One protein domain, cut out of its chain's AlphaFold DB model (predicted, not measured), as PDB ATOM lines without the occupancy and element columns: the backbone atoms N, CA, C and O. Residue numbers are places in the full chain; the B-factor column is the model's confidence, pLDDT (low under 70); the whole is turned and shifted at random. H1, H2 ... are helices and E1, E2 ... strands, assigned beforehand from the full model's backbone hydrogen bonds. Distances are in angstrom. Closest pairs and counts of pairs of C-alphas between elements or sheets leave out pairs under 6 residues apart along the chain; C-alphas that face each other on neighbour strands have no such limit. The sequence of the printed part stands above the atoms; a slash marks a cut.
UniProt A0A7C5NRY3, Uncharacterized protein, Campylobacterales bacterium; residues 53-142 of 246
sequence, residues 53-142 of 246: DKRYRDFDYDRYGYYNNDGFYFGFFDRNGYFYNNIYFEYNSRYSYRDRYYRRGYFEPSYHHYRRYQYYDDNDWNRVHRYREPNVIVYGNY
ATOM      1  N   ASP A  53     103.905 116.183  56.259       56.00
ATOM      2  CA  ASP A  53     102.461 116.227  56.548       56.00
ATOM      3  C   ASP A  53     101.784 117.554  56.157       56.00
ATOM      4  O   ASP A  53     100.607 117.567  55.810       56.00
ATOM      5  N   LYS A  54     102.512 118.679  56.175       55.19
ATOM      6  CA  LYS A  54     101.966 119.996  55.810       55.19
ATOM      7  C   LYS A  54     102.081 120.353  54.329       55.19
ATOM      8  O   LYS A  54     101.352 121.233  53.882       55.19
ATOM      9  N   ARG A  55     103.006 119.744  53.576       57.31
ATOM     10  CA  ARG A  55     103.286 120.137  52.180       57.31
ATOM     11  C   ARG A  55     102.351 119.456  51.179       57.31
ATOM     12  O   ARG A  55     101.979 120.096  50.203       57.31
ATOM     13  N   TYR A  56     101.944 118.211  51.428       60.06
ATOM     14  CA  TYR A  56     101.043 117.470  50.537       60.06
ATOM     15  C   TYR A  56      99.819 116.995  51.311       60.06
ATOM     16  O   TYR A  56      99.680 115.823  51.622       60.06
ATOM     17  N   ARG A  57      98.923 117.922  51.650       61.38
ATOM     18  CA  ARG A  57      97.760 117.647  52.508       61.38
ATOM     19  C   ARG A  57      96.853 116.514  51.995       61.38
ATOM     20  O   ARG A  57      96.244 115.834  52.812       61.38
ATOM     21  N   ASP A  58      96.798 116.303  50.681       68.56
ATOM     22  CA  ASP A  58      95.979 115.258  50.044       68.56
ATOM     23  C   ASP A  58      96.719 113.916  49.889       68.56
ATOM     24  O   ASP A  58      96.189 112.959  49.325       68.56
ATOM     25  N   PHE A  59      97.963 113.837  50.361       65.25
ATOM     26  CA  PHE A  59      98.752 112.619  50.322       65.25
ATOM     27  C   PHE A  59      98.390 111.707  51.499       65.25
ATOM     28  O   PHE A  59      98.398 112.126  52.655       65.25
ATOM     29  N   ASP A  60      98.104 110.436  51.215       70.50
ATOM     30  CA  ASP A  60      97.821 109.427  52.240       70.50
ATOM     31  C   ASP A  60      99.131 108.990  52.922       70.50
ATOM     32  O   ASP A  60      99.783 108.013  52.542       70.50
ATOM     33  N   TYR A  61      99.549 109.773  53.918       67.12
ATOM     34  CA  TYR A  61     100.760 109.528  54.699       67.12
ATOM     35  C   TYR A  61     100.692 108.242  55.517       67.12
ATOM     36  O   TYR A  61     101.724 107.601  55.712       67.12
ATOM     37  N   ASP A  62      99.504 107.843  55.962       68.06
ATOM     38  CA  ASP A  62      99.339 106.621  56.744       68.06
ATOM     39  C   ASP A  62      99.637 105.391  55.879       68.06
ATOM     40  O   ASP A  62     100.243 104.421  56.342       68.06
ATOM     41  N   ARG A  63      99.282 105.455  54.591       70.31
ATOM     42  CA  ARG A  63      99.492 104.361  53.643       70.31
ATOM     43  C   ARG A  63     100.831 104.405  52.913       70.31
ATOM     44  O   ARG A  63     101.404 103.351  52.637       70.31
ATOM     45  N   TYR A  64     101.319 105.597  52.580       71.19
ATOM     46  CA  TYR A  64     102.458 105.783  51.668       71.19
ATOM     47  C   TYR A  64     103.563 106.689  52.238       71.19
ATOM     48  O   TYR A  64     104.603 106.901  51.608       71.19
ATOM     49  N   GLY A  65     103.360 107.238  53.435       69.56
ATOM     50  CA  GLY A  65     104.319 108.094  54.120       69.56
ATOM     51  C   GLY A  65     105.390 107.309  54.877       69.56
ATOM     52  O   GLY A  65     105.218 106.166  55.312       69.56
ATOM     53  N   TYR A  66     106.540 107.947  55.066       69.81
ATOM     54  CA  TYR A  66     107.555 107.481  56.006       69.81
ATOM     55  C   TYR A  66     107.328 108.112  57.369       69.81
ATOM     56  O   TYR A  66     107.304 109.331  57.417       69.81
ATOM     57  N   TYR A  67     107.277 107.342  58.461       63.84
ATOM     58  CA  TYR A  67     107.268 107.876  59.829       63.84
ATOM     59  C   TYR A  67     108.244 107.137  60.759       63.84
ATOM     60  O   TYR A  67     108.460 105.927  60.621       63.84
ATOM     61  N   ASN A  68     108.885 107.857  61.685       63.56
ATOM     62  CA  ASN A  68     109.684 107.235  62.750       63.56
ATOM     63  C   ASN A  68     108.771 106.633  63.807       63.56
ATOM     64  O   ASN A  68     107.572 106.883  63.863       63.56
ATOM     65  N   ASN A  69     109.401 105.926  64.737       61.78
ATOM     66  CA  ASN A  69     108.799 105.465  65.981       61.78
ATOM     67  C   ASN A  69     108.219 106.612  66.841       61.78
ATOM     68  O   ASN A  69     107.479 106.347  67.781       61.78
ATOM     69  N   ASP A  70     108.543 107.874  66.531       57.75
ATOM     70  CA  ASP A  70     107.986 109.062  67.182       57.75
ATOM     71  C   ASP A  70     106.764 109.649  66.425       57.75
ATOM     72  O   ASP A  70     106.194 110.639  66.881       57.75
ATOM     73  N   GLY A  71     106.345 109.052  65.297       56.78
ATOM     74  CA  GLY A  71     105.166 109.442  64.507       56.78
ATOM     75  C   GLY A  71     105.376 110.606  63.528       56.78
ATOM     76  O   GLY A  71     104.410 111.187  63.046       56.78
ATOM     77  N   PHE A  72     106.619 110.999  63.244       57.22
ATOM     78  CA  PHE A  72     106.913 112.132  62.364       57.22
ATOM     79  C   PHE A  72     107.135 111.715  60.919       57.22
ATOM     80  O   PHE A  72     108.053 110.937  60.658       57.22
ATOM     81  N   TYR A  73     106.371 112.327  60.008       60.16
ATOM     82  CA  TYR A  73     106.451 112.080  58.575       60.16
ATOM     83  C   TYR A  73     107.621 112.806  57.891       60.16
ATOM     84  O   TYR A  73     107.766 114.019  58.046       60.16
ATOM     85  N   PHE A  74     108.451 112.083  57.130       62.66
ATOM     86  CA  PHE A  74     109.727 112.597  56.584       62.66
ATOM     87  C   PHE A  74     109.972 112.286  55.097       62.66
ATOM     88  O   PHE A  74     111.076 112.467  54.586       62.66
ATOM     89  N   GLY A  75     108.938 111.829  54.402       71.00
ATOM     90  CA  GLY A  75     108.928 111.639  52.957       71.00
ATOM     91  C   GLY A  75     107.748 110.769  52.545       71.00
ATOM     92  O   GLY A  75     106.915 110.399  53.381       71.00
ATOM     93  N   PHE A  76     107.769 110.321  51.296       74.56
ATOM     94  CA  PHE A  76     106.828 109.335  50.788       74.56
ATOM     95  C   PHE A  76     107.449 108.385  49.772       74.56
ATOM     96  O   PHE A  76     108.503 108.681  49.208       74.56
ATOM     97  N   PHE A  77     106.785 107.260  49.531       80.31
ATOM     98  CA  PHE A  77     107.181 106.305  48.508       80.31
ATOM     99  C   PHE A  77     105.976 105.771  47.743       80.31
ATOM    100  O   PHE A  77     104.889 105.621  48.298       80.31
ATOM    101  N   ASP A  78     106.181 105.475  46.469       79.38
ATOM    102  CA  ASP A  78     105.190 104.849  45.601       79.38
ATOM    103  C   ASP A  78     105.786 103.583  44.980       79.38
ATOM    104  O   ASP A  78     106.675 102.986  45.571       79.38
ATOM    105  N   ARG A  79     105.274 103.101  43.843       80.62
ATOM    106  CA  ARG A  79     105.829 101.915  43.162       80.62
ATOM    107  C   ARG A  79     107.059 102.224  42.306       80.62
ATOM    108  O   ARG A  79     107.780 101.296  41.949       80.62
ATOM    109  N   ASN A  80     107.282 103.491  41.984       81.25
ATOM    110  CA  ASN A  80     108.298 103.952  41.048       81.25
ATOM    111  C   ASN A  80     109.548 104.435  41.790       81.25
ATOM    112  O   ASN A  80     110.670 104.243  41.317       81.25
ATOM    113  N   GLY A  81     109.373 105.001  42.982       83.62
ATOM    114  CA  GLY A  81     110.464 105.538  43.765       83.62
ATOM    115  C   GLY A  81     110.048 106.062  45.131       83.62
ATOM    116  O   GLY A  81     109.040 105.678  45.726       83.62
ATOM    117  N   TYR A  82     110.902 106.920  45.669       82.88
ATOM    118  CA  TYR A  82     110.754 107.484  46.995       82.88
ATOM    119  C   TYR A  82     111.424 108.839  47.139       82.88
ATOM    120  O   TYR A  82     112.423 109.145  46.492       82.88
ATOM    121  N   PHE A  83     110.913 109.621  48.081       79.56
ATOM    122  CA  PHE A  83     111.525 110.856  48.532       79.56
ATOM    123  C   PHE A  83     112.438 110.646  49.728       79.56
ATOM    124  O   PHE A  83     112.059 110.039  50.731       79.56
ATOM    125  N   TYR A  84     113.632 111.221  49.643       76.06
ATOM    126  CA  TYR A  84     114.594 111.287  50.728       76.06
ATOM    127  C   TYR A  84     115.334 112.625  50.688       76.06
ATOM    128  O   TYR A  84     115.885 113.001  49.659       76.06
ATOM    129  N   ASN A  85     115.361 113.349  51.811       69.94
ATOM    130  CA  ASN A  85     116.079 114.624  51.939       69.94
ATOM    131  C   ASN A  85     115.715 115.645  50.834       69.94
ATOM    132  O   ASN A  85     116.593 116.230  50.199       69.94
ATOM    133  N   ASN A  86     114.408 115.808  50.577       69.12
ATOM    134  CA  ASN A  86     113.824 116.640  49.511       69.12
ATOM    135  C   ASN A  86     114.172 116.227  48.069       69.12
ATOM    136  O   ASN A  86     113.869 116.953  47.127       69.12
ATOM    137  N   ILE A  87     114.767 115.054  47.880       72.69
ATOM    138  CA  ILE A  87     115.161 114.523  46.578       72.69
ATOM    139  C   ILE A  87     114.327 113.283  46.280       72.69
ATOM    140  O   ILE A  87     114.185 112.412  47.141       72.69
ATOM    141  N   TYR A  88     113.815 113.179  45.058       81.38
ATOM    142  CA  TYR A  88     113.210 111.944  44.579       81.38
ATOM    143  C   TYR A  88     114.276 110.984  44.054       81.38
ATOM    144  O   TYR A  88     115.212 111.378  43.353       81.38
ATOM    145  N   PHE A  89     114.083 109.706  44.335       83.44
ATOM    146  CA  PHE A  89     114.914 108.618  43.868       83.44
ATOM    147  C   PHE A  89     114.043 107.475  43.343       83.44
ATOM    148  O   PHE A  89     113.194 106.966  44.064       83.44
ATOM    149  N   GLU A  90     114.297 107.010  42.123       86.06
ATOM    150  CA  GLU A  90     113.641 105.813  41.571       86.06
ATOM    151  C   GLU A  90     114.094 104.545  42.287       86.06
ATOM    152  O   GLU A  90     115.142 104.537  42.918       86.06
ATOM    153  N   TYR A  91     113.389 103.429  42.213       86.75
ATOM    154  CA  TYR A  91     113.946 102.199  42.781       86.75
ATOM    155  C   TYR A  91     115.083 101.608  41.939       86.75
ATOM    156  O   TYR A  91     115.154 101.781  40.729       86.75
ATOM    157  N   ASN A  92     116.001 100.903  42.599       84.88
ATOM    158  CA  ASN A  92     117.046 100.118  41.947       84.88
ATOM    159  C   ASN A  92     117.261  98.788  42.688       84.88
ATOM    160  O   ASN A  92     116.529  98.460  43.622       84.88
ATOM    161  N   SER A  93     118.270  98.014  42.282       83.38
ATOM    162  CA  SER A  93     118.571  96.712  42.895       83.38
ATOM    163  C   SER A  93     118.916  96.784  44.386       83.38
ATOM    164  O   SER A  93     118.731  95.797  45.091       83.38
ATOM    165  N   ARG A  94     119.405  97.932  44.872       82.75
ATOM    166  CA  ARG A  94     119.773  98.151  46.277       82.75
ATOM    167  C   ARG A  94     118.655  98.792  47.088       82.75
ATOM    168  O   ARG A  94     118.533  98.516  48.265       82.75
ATOM    169  N   TYR A  95     117.862  99.671  46.497       82.00
ATOM    170  CA  TYR A  95     116.755 100.340  47.164       82.00
ATOM    171  C   TYR A  95     115.505  99.986  46.379       82.00
ATOM    172  O   TYR A  95     115.213 100.646  45.384       82.00
ATOM    173  N   SER A  96     114.810  98.918  46.777       85.69
ATOM    174  CA  SER A  96     113.633  98.422  46.060       85.69
ATOM    175  C   SER A  96     112.322  98.739  46.784       85.69
ATOM    176  O   SER A  96     112.280  98.875  48.012       85.69
ATOM    177  N   TYR A  97     111.219  98.770  46.028       84.38
ATOM    178  CA  TYR A  97     109.871  98.855  46.601       84.38
ATOM    179  C   TYR A  97     109.617  97.742  47.623       84.38
ATOM    180  O   TYR A  97     109.012  97.965  48.668       84.38
ATOM    181  N   ARG A  98     110.114  96.531  47.342       81.81
ATOM    182  CA  ARG A  98     109.930  95.362  48.207       81.81
ATOM    183  C   ARG A  98     110.641  95.527  49.547       81.81
ATOM    184  O   ARG A  98     110.037  95.229  50.579       81.81
ATOM    185  N   ASP A  99     111.886  96.009  49.533       74.69
ATOM    186  CA  ASP A  99     112.643  96.293  50.760       74.69
ATOM    187  C   ASP A  99     111.895  97.298  51.618       74.69
ATOM    188  O   ASP A  99     111.778  97.130  52.836       74.69
ATOM    189  N   ARG A 100     111.314  98.305  50.960       74.31
ATOM    190  CA  ARG A 100     110.536  99.315  51.650       74.31
ATOM    191  C   ARG A 100     109.248  98.753  52.246       74.31
ATOM    192  O   ARG A 100     109.000  98.957  53.433       74.31
ATOM    193  N   TYR A 101     108.443  98.078  51.435       74.44
ATOM    194  CA  TYR A 101     107.089  97.672  51.795       74.44
ATOM    195  C   TYR A 101     107.067  96.598  52.892       74.44
ATOM    196  O   TYR A 101     106.243  96.673  53.797       74.44
ATOM    197  N   TYR A 102     107.983  95.622  52.856       73.56
ATOM    198  CA  TYR A 102     107.898  94.454  53.744       73.56
ATOM    199  C   TYR A 102     108.874  94.451  54.915       73.56
ATOM    200  O   TYR A 102     108.594  93.819  55.929       73.56
ATOM    201  N   ARG A 103     110.052  95.067  54.776       66.31
ATOM    202  CA  ARG A 103     111.151  94.840  55.730       66.31
ATOM    203  C   ARG A 103     111.735  96.110  56.315       66.31
ATOM    204  O   ARG A 103     112.545  96.012  57.224       66.31
ATOM    205  N   ARG A 104     111.343  97.283  55.807       71.62
ATOM    206  CA  ARG A 104     112.072  98.554  55.936       71.62
ATOM    207  C   ARG A 104     113.513  98.453  55.409       71.62
ATOM    208  O   ARG A 104     113.862  99.309  54.615       71.62
ATOM    209  N   GLY A 105     114.301  97.421  55.718       75.94
ATOM    210  CA  GLY A 105     115.572  97.087  55.067       75.94
ATOM    211  C   GLY A 105     116.516  98.287  54.994       75.94
ATOM    212  O   GLY A 105     116.803  98.934  55.994       75.94
ATOM    213  N   TYR A 106     116.924  98.659  53.782       75.56
ATOM    214  CA  TYR A 106     117.757  99.840  53.527       75.56
ATOM    215  C   TYR A 106     117.095 101.195  53.844       75.56
ATOM    216  O   TYR A 106     117.738 102.238  53.748       75.56
ATOM    217  N   PHE A 107     115.815 101.189  54.215       76.19
ATOM    218  CA  PHE A 107     115.020 102.336  54.653       76.19
ATOM    219  C   PHE A 107     114.861 102.416  56.177       76.19
ATOM    220  O   PHE A 107     114.002 103.147  56.678       76.19
ATOM    221  N   GLU A 108     115.628 101.634  56.935       74.44
ATOM    222  CA  GLU A 108     115.632 101.726  58.391       74.44
ATOM    223  C   GLU A 108     116.212 103.067  58.882       74.44
ATOM    224  O   GLU A 108     117.165 103.581  58.297       74.44
ATOM    225  N   PRO A 109     115.685 103.636  59.987       69.31
ATOM    226  CA  PRO A 109     116.196 104.870  60.591       69.31
ATOM    227  C   PRO A 109     117.706 104.897  60.835       69.31
ATOM    228  O   PRO A 109     118.322 105.951  60.707       69.31
ATOM    229  N   SER A 110     118.270 103.751  61.214       71.75
ATOM    230  CA  SER A 110     119.685 103.544  61.527       71.75
ATOM    231  C   SER A 110     120.545 103.226  60.307       71.75
ATOM    232  O   SER A 110     121.760 103.124  60.447       71.75
ATOM    233  N   TYR A 111     119.942 103.022  59.132       76.19
ATOM    234  CA  TYR A 111     120.680 102.685  57.928       76.19
ATOM    235  C   TYR A 111     121.162 103.949  57.215       76.19
ATOM    236  O   TYR A 111     120.371 104.841  56.887       76.19
ATOM    237  N   HIS A 112     122.461 103.986  56.921       76.81
ATOM    238  CA  HIS A 112     123.058 105.057  56.140       76.81
ATOM    239  C   HIS A 112     122.688 104.907  54.668       76.81
ATOM    240  O   HIS A 112     123.148 104.001  53.970       76.81
ATOM    241  N   HIS A 113     121.892 105.846  54.181       78.12
ATOM    242  CA  HIS A 113     121.591 105.962  52.775       78.12
ATOM    243  C   HIS A 113     122.821 106.481  52.034       78.12
ATOM    244  O   HIS A 113     123.367 107.531  52.370       78.12
ATOM    245  N   TYR A 114     123.251 105.739  51.019       83.06
ATOM    246  CA  TYR A 114     124.314 106.149  50.110       83.06
ATOM    247  C   TYR A 114     123.785 106.059  48.688       83.06
ATOM    248  O   TYR A 114     123.622 104.955  48.148       83.06
ATOM    249  N   ARG A 115     123.464 107.214  48.100       80.50
ATOM    250  CA  ARG A 115     122.901 107.261  46.753       80.50
ATOM    251  C   ARG A 115     123.280 108.527  46.002       80.50
ATOM    252  O   ARG A 115     123.271 109.612  46.564       80.50
ATOM    253  N   ARG A 116     123.588 108.386  44.713       81.19
ATOM    254  CA  ARG A 116     123.847 109.525  43.827       81.19
ATOM    255  C   ARG A 116     122.560 110.282  43.545       81.19
ATOM    256  O   ARG A 116     121.551 109.677  43.186       81.19
ATOM    257  N   TYR A 117     122.620 111.598  43.701       77.81
ATOM    258  CA  TYR A 117     121.596 112.493  43.198       77.81
ATOM    259  C   TYR A 117     121.668 112.525  41.678       77.81
ATOM    260  O   TYR A 117     122.698 112.881  41.111       77.81
ATOM    261  N   GLN A 118     120.585 112.137  41.022       72.75
ATOM    262  CA  GLN A 118     120.528 112.081  39.573       72.75
ATOM    263  C   GLN A 118     119.193 112.640  39.096       72.75
ATOM    264  O   GLN A 118     118.146 112.442  39.724       72.75
ATOM    265  N   TYR A 119     119.265 113.371  37.993       71.94
ATOM    266  CA  TYR A 119     118.103 113.756  37.216       71.94
ATOM    267  C   TYR A 119     117.771 112.607  36.273       71.94
ATOM    268  O   TYR A 119     118.666 112.083  35.611       71.94
ATOM    269  N   TYR A 120     116.505 112.226  36.240       66.44
ATOM    270  CA  TYR A 120     115.971 111.330  35.225       66.44
ATOM    271  C   TYR A 120     115.019 112.161  34.374       66.44
ATOM    272  O   TYR A 120     114.314 113.011  34.920       66.44
ATOM    273  N   ASP A 121     115.013 111.940  33.064       65.44
ATOM    274  CA  ASP A 121     114.162 112.705  32.144       65.44
ATOM    275  C   ASP A 121     112.671 112.480  32.431       65.44
ATOM    276  O   ASP A 121     111.860 113.385  32.265       65.44
ATOM    277  N   ASP A 122     112.336 111.308  32.969       63.31
ATOM    278  CA  ASP A 122     110.979 110.922  33.361       63.31
ATOM    279  C   ASP A 122     110.583 111.440  34.758       63.31
ATOM    280  O   ASP A 122     109.430 111.320  35.177       63.31
ATOM    281  N   ASN A 123     111.530 112.029  35.496       62.97
ATOM    282  CA  ASN A 123     111.307 112.600  36.816       62.97
ATOM    283  C   ASN A 123     111.863 114.029  36.906       62.97
ATOM    284  O   ASN A 123     112.966 114.310  37.394       62.97
ATOM    285  N   ASP A 124     110.993 114.956  36.529       65.19
ATOM    286  CA  ASP A 124     111.255 116.390  36.542       65.19
ATOM    287  C   ASP A 124     111.391 116.983  37.943       65.19
ATOM    288  O   ASP A 124     111.865 118.112  38.086       65.19
ATOM    289  N   TRP A 125     111.010 116.248  38.992       68.75
ATOM    290  CA  TRP A 125     110.960 116.805  40.336       68.75
ATOM    291  C   TRP A 125     112.304 117.377  40.772       68.75
ATOM    292  O   TRP A 125     112.396 118.524  41.219       68.75
ATOM    293  N   ASN A 126     113.358 116.581  40.608       68.38
ATOM    294  CA  ASN A 126     114.701 116.996  40.975       68.38
ATOM    295  C   ASN A 126     115.112 118.202  40.116       68.38
ATOM    296  O   ASN A 126     115.623 119.188  40.654       68.38
ATOM    297  N   ARG A 127     114.849 118.160  38.798       66.31
ATOM    298  CA  ARG A 127     115.241 119.205  37.834       66.31
ATOM    299  C   ARG A 127     114.615 120.558  38.162       66.31
ATOM    300  O   ARG A 127     115.292 121.580  38.048       66.31
ATOM    301  N   VAL A 128     113.348 120.554  38.570       72.69
ATOM    302  CA  VAL A 128     112.579 121.758  38.914       72.69
ATOM    303  C   VAL A 128     113.085 122.388  40.210       72.69
ATOM    304  O   VAL A 128     113.209 123.606  40.287       72.69
ATOM    305  N   HIS A 129     113.418 121.577  41.216       67.50
ATOM    306  CA  HIS A 129     113.710 122.097  42.552       67.50
ATOM    307  C   HIS A 129     115.202 122.319  42.847       67.50
ATOM    308  O   HIS A 129     115.518 123.063  43.771       67.50
ATOM    309  N   ARG A 130     116.115 121.700  42.080       68.06
ATOM    310  CA  ARG A 130     117.582 121.911  42.128       68.06
ATOM    311  C   ARG A 130     118.174 121.990  43.542       68.06
ATOM    312  O   ARG A 130     119.031 122.822  43.822       68.06
ATOM    313  N   TYR A 131     117.746 121.107  44.440       66.12
ATOM    314  CA  TYR A 131     118.199 121.146  45.833       66.12
ATOM    315  C   TYR A 131     119.690 120.816  46.007       66.12
ATOM    316  O   TYR A 131     120.262 121.142  47.046       66.12
ATOM    317  N   ARG A 132     120.311 120.138  45.030       70.62
ATOM    318  CA  ARG A 132     121.724 119.727  45.041       70.62
ATOM    319  C   ARG A 132     122.319 119.698  43.631       70.62
ATOM    320  O   ARG A 132     121.593 119.723  42.638       70.62
ATOM    321  N   GLU A 133     123.643 119.603  43.561       72.44
ATOM    322  CA  GLU A 133     124.381 119.392  42.314       72.44
ATOM    323  C   GLU A 133     124.259 117.939  41.816       72.44
ATOM    324  O   GLU A 133     124.345 117.015  42.635       72.44
ATOM    325  N   PRO A 134     124.078 117.712  40.498       78.31
ATOM    326  CA  PRO A 134     124.008 116.375  39.904       78.31
ATOM    327  C   PRO A 134     125.225 115.504  40.239       78.31
ATOM    328  O   PRO A 134     126.352 115.975  40.324       78.31
ATOM    329  N   ASN A 135     124.983 114.203  40.386       79.12
ATOM    330  CA  ASN A 135     125.952 113.146  40.692       79.12
ATOM    331  C   ASN A 135     126.641 113.232  42.061       79.12
ATOM    332  O   ASN A 135     127.460 112.365  42.383       79.12
ATOM    333  N   VAL A 136     126.269 114.193  42.908       78.62
ATOM    334  CA  VAL A 136     126.736 114.240  44.294       78.62
ATOM    335  C   VAL A 136     126.126 113.093  45.095       78.62
ATOM    336  O   VAL A 136     124.940 112.766  44.977       78.62
ATOM    337  N   ILE A 137     126.953 112.469  45.930       78.25
ATOM    338  CA  ILE A 137     126.492 111.466  46.882       78.25
ATOM    339  C   ILE A 137     125.616 112.139  47.933       78.25
ATOM    340  O   ILE A 137     126.058 112.996  48.697       78.25
ATOM    341  N   VAL A 138     124.378 111.678  48.020       75.31
ATOM    342  CA  VAL A 138     123.499 111.942  49.145       75.31
ATOM    343  C   VAL A 138     123.806 110.896  50.207       75.31
ATOM    344  O   VAL A 138     123.570 109.701  50.007       75.31
ATOM    345  N   TYR A 139     124.399 111.371  51.300       72.06
ATOM    346  CA  TYR A 139     124.729 110.582  52.478       72.06
ATOM    347  C   TYR A 139     123.800 110.946  53.636       72.06
ATOM    348  O   TYR A 139     123.327 112.081  53.735       72.06
ATOM    349  N   GLY A 140     123.600 109.995  54.543       66.88
ATOM    350  CA  GLY A 140     122.985 110.254  55.838       66.88
ATOM    351  C   GLY A 140     122.092 109.118  56.294       66.88
ATOM    352  O   GLY A 140     121.695 108.256  55.517       66.88
ATOM    353  N   ASN A 141     121.771 109.121  57.579       61.22
ATOM    354  CA  ASN A 141     120.680 108.297  58.071       61.22
ATOM    355  C   ASN A 141     119.346 108.918  57.651       61.22
ATOM    356  O   ASN A 141     119.250 110.125  57.412       61.22
ATOM    357  N   TYR A 142     118.294 108.102  57.597       53.84
ATOM    358  CA  TYR A 142     116.931 108.629  57.485       53.84
ATOM    359  C   TYR A 142     116.564 109.526  58.665       53.84
ATOM    360  O   TYR A 142     115.815 110.487  58.512       53.84
TER     361      TYR A 142
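Overview. This is residues 53 to 142 of the 246 residues of an uncharacterized protein of Campylobacterales bacterium (UniProt A0A7C5NRY3). Two short hairpins, E1 with E2 and E3 with E4, follow each other in a row, with E2 next to E3; a separate ribbon of E5 and E6 stands away from this row. The small helix H1 sits by the E1 and E2 end of the row, H3 packs on E4, and H2 lies off E3, with a single close pair of C-alphas between them. The 90 printed residues include three helices and six strands in the order H1, E1, E2, E3, E4, H2, E5, H3, E6, which form three antiparallel sheets of two strands each; the class is mixed, with under half of the residues, 42, in named elements. The whole is compact, with a radius of gyration of the C-alphas of 12.8 A and spans of 32 by 28 by 21 A.

Arrangement. H1, residues 61 to 64, has a tight link to E1, residues 65 to 67. E1 forms a hairpin with E2, residues 73 to 76; the two are antiparallel at 148 degrees, and N 66 and O 75 are 3.0 A apart, within hydrogen-bond range. The closest C-alphas of H1 and E2, those of Tyr 64 and Phe 76, are 5.7 A apart. E3, residues 81 to 84, forms a hairpin with E4, residues 87 to 90, antiparallel at 155 degrees, with N 82 and O 89 at 2.8 A. The closest C-alphas of E2 and E3, those of Gly 75 and Phe 83, are 5.2 A apart; E1 and E3 are near each other. H2, residues 97 to 103, comes closest to E3 at the C-alphas of Tyr 97 and Gly 81, 7.3 A. E5, residues 112 to 116, and E6, residues 137 to 141, are antiparallel at 163 degrees, with N 113 and O 140 at 2.8 A; both are apart from E1, E2, E3 and E4. H3, residues 124 to 129, comes closest to E4 at the C-alphas of Asn 126 and Ile 87, 6.1 A. No helix touches another. In H2 and H3 every O i to N i+4 pair is within hydrogen-bond range; H1 is too short for such a pair.

Along the chain. H1 begins at C-alpha 61, (100.760, 109.528, 54.699). E3 and E4 are 9.9 A and 10.2 A long from first to last C-alpha, and H2 is 10.1 A. E5 is 13.1 A long, E6 13.0 A and H3 8.6 A. C-alpha 112, where E5 begins, is at (123.058, 105.057, 56.140), and E6 ends at C-alpha 141, (120.680, 108.297, 58.071).

Size, cuts and confidence. The C-alphas of Asp 70 and Asp 121 are the two farthest apart, 35.8 A. The printed part has no cut and no long link. Mean pLDDT of the printed part is 72.0; 37 residues are under 70, among them 53 to 59, 65 to 74 and 120 to 127.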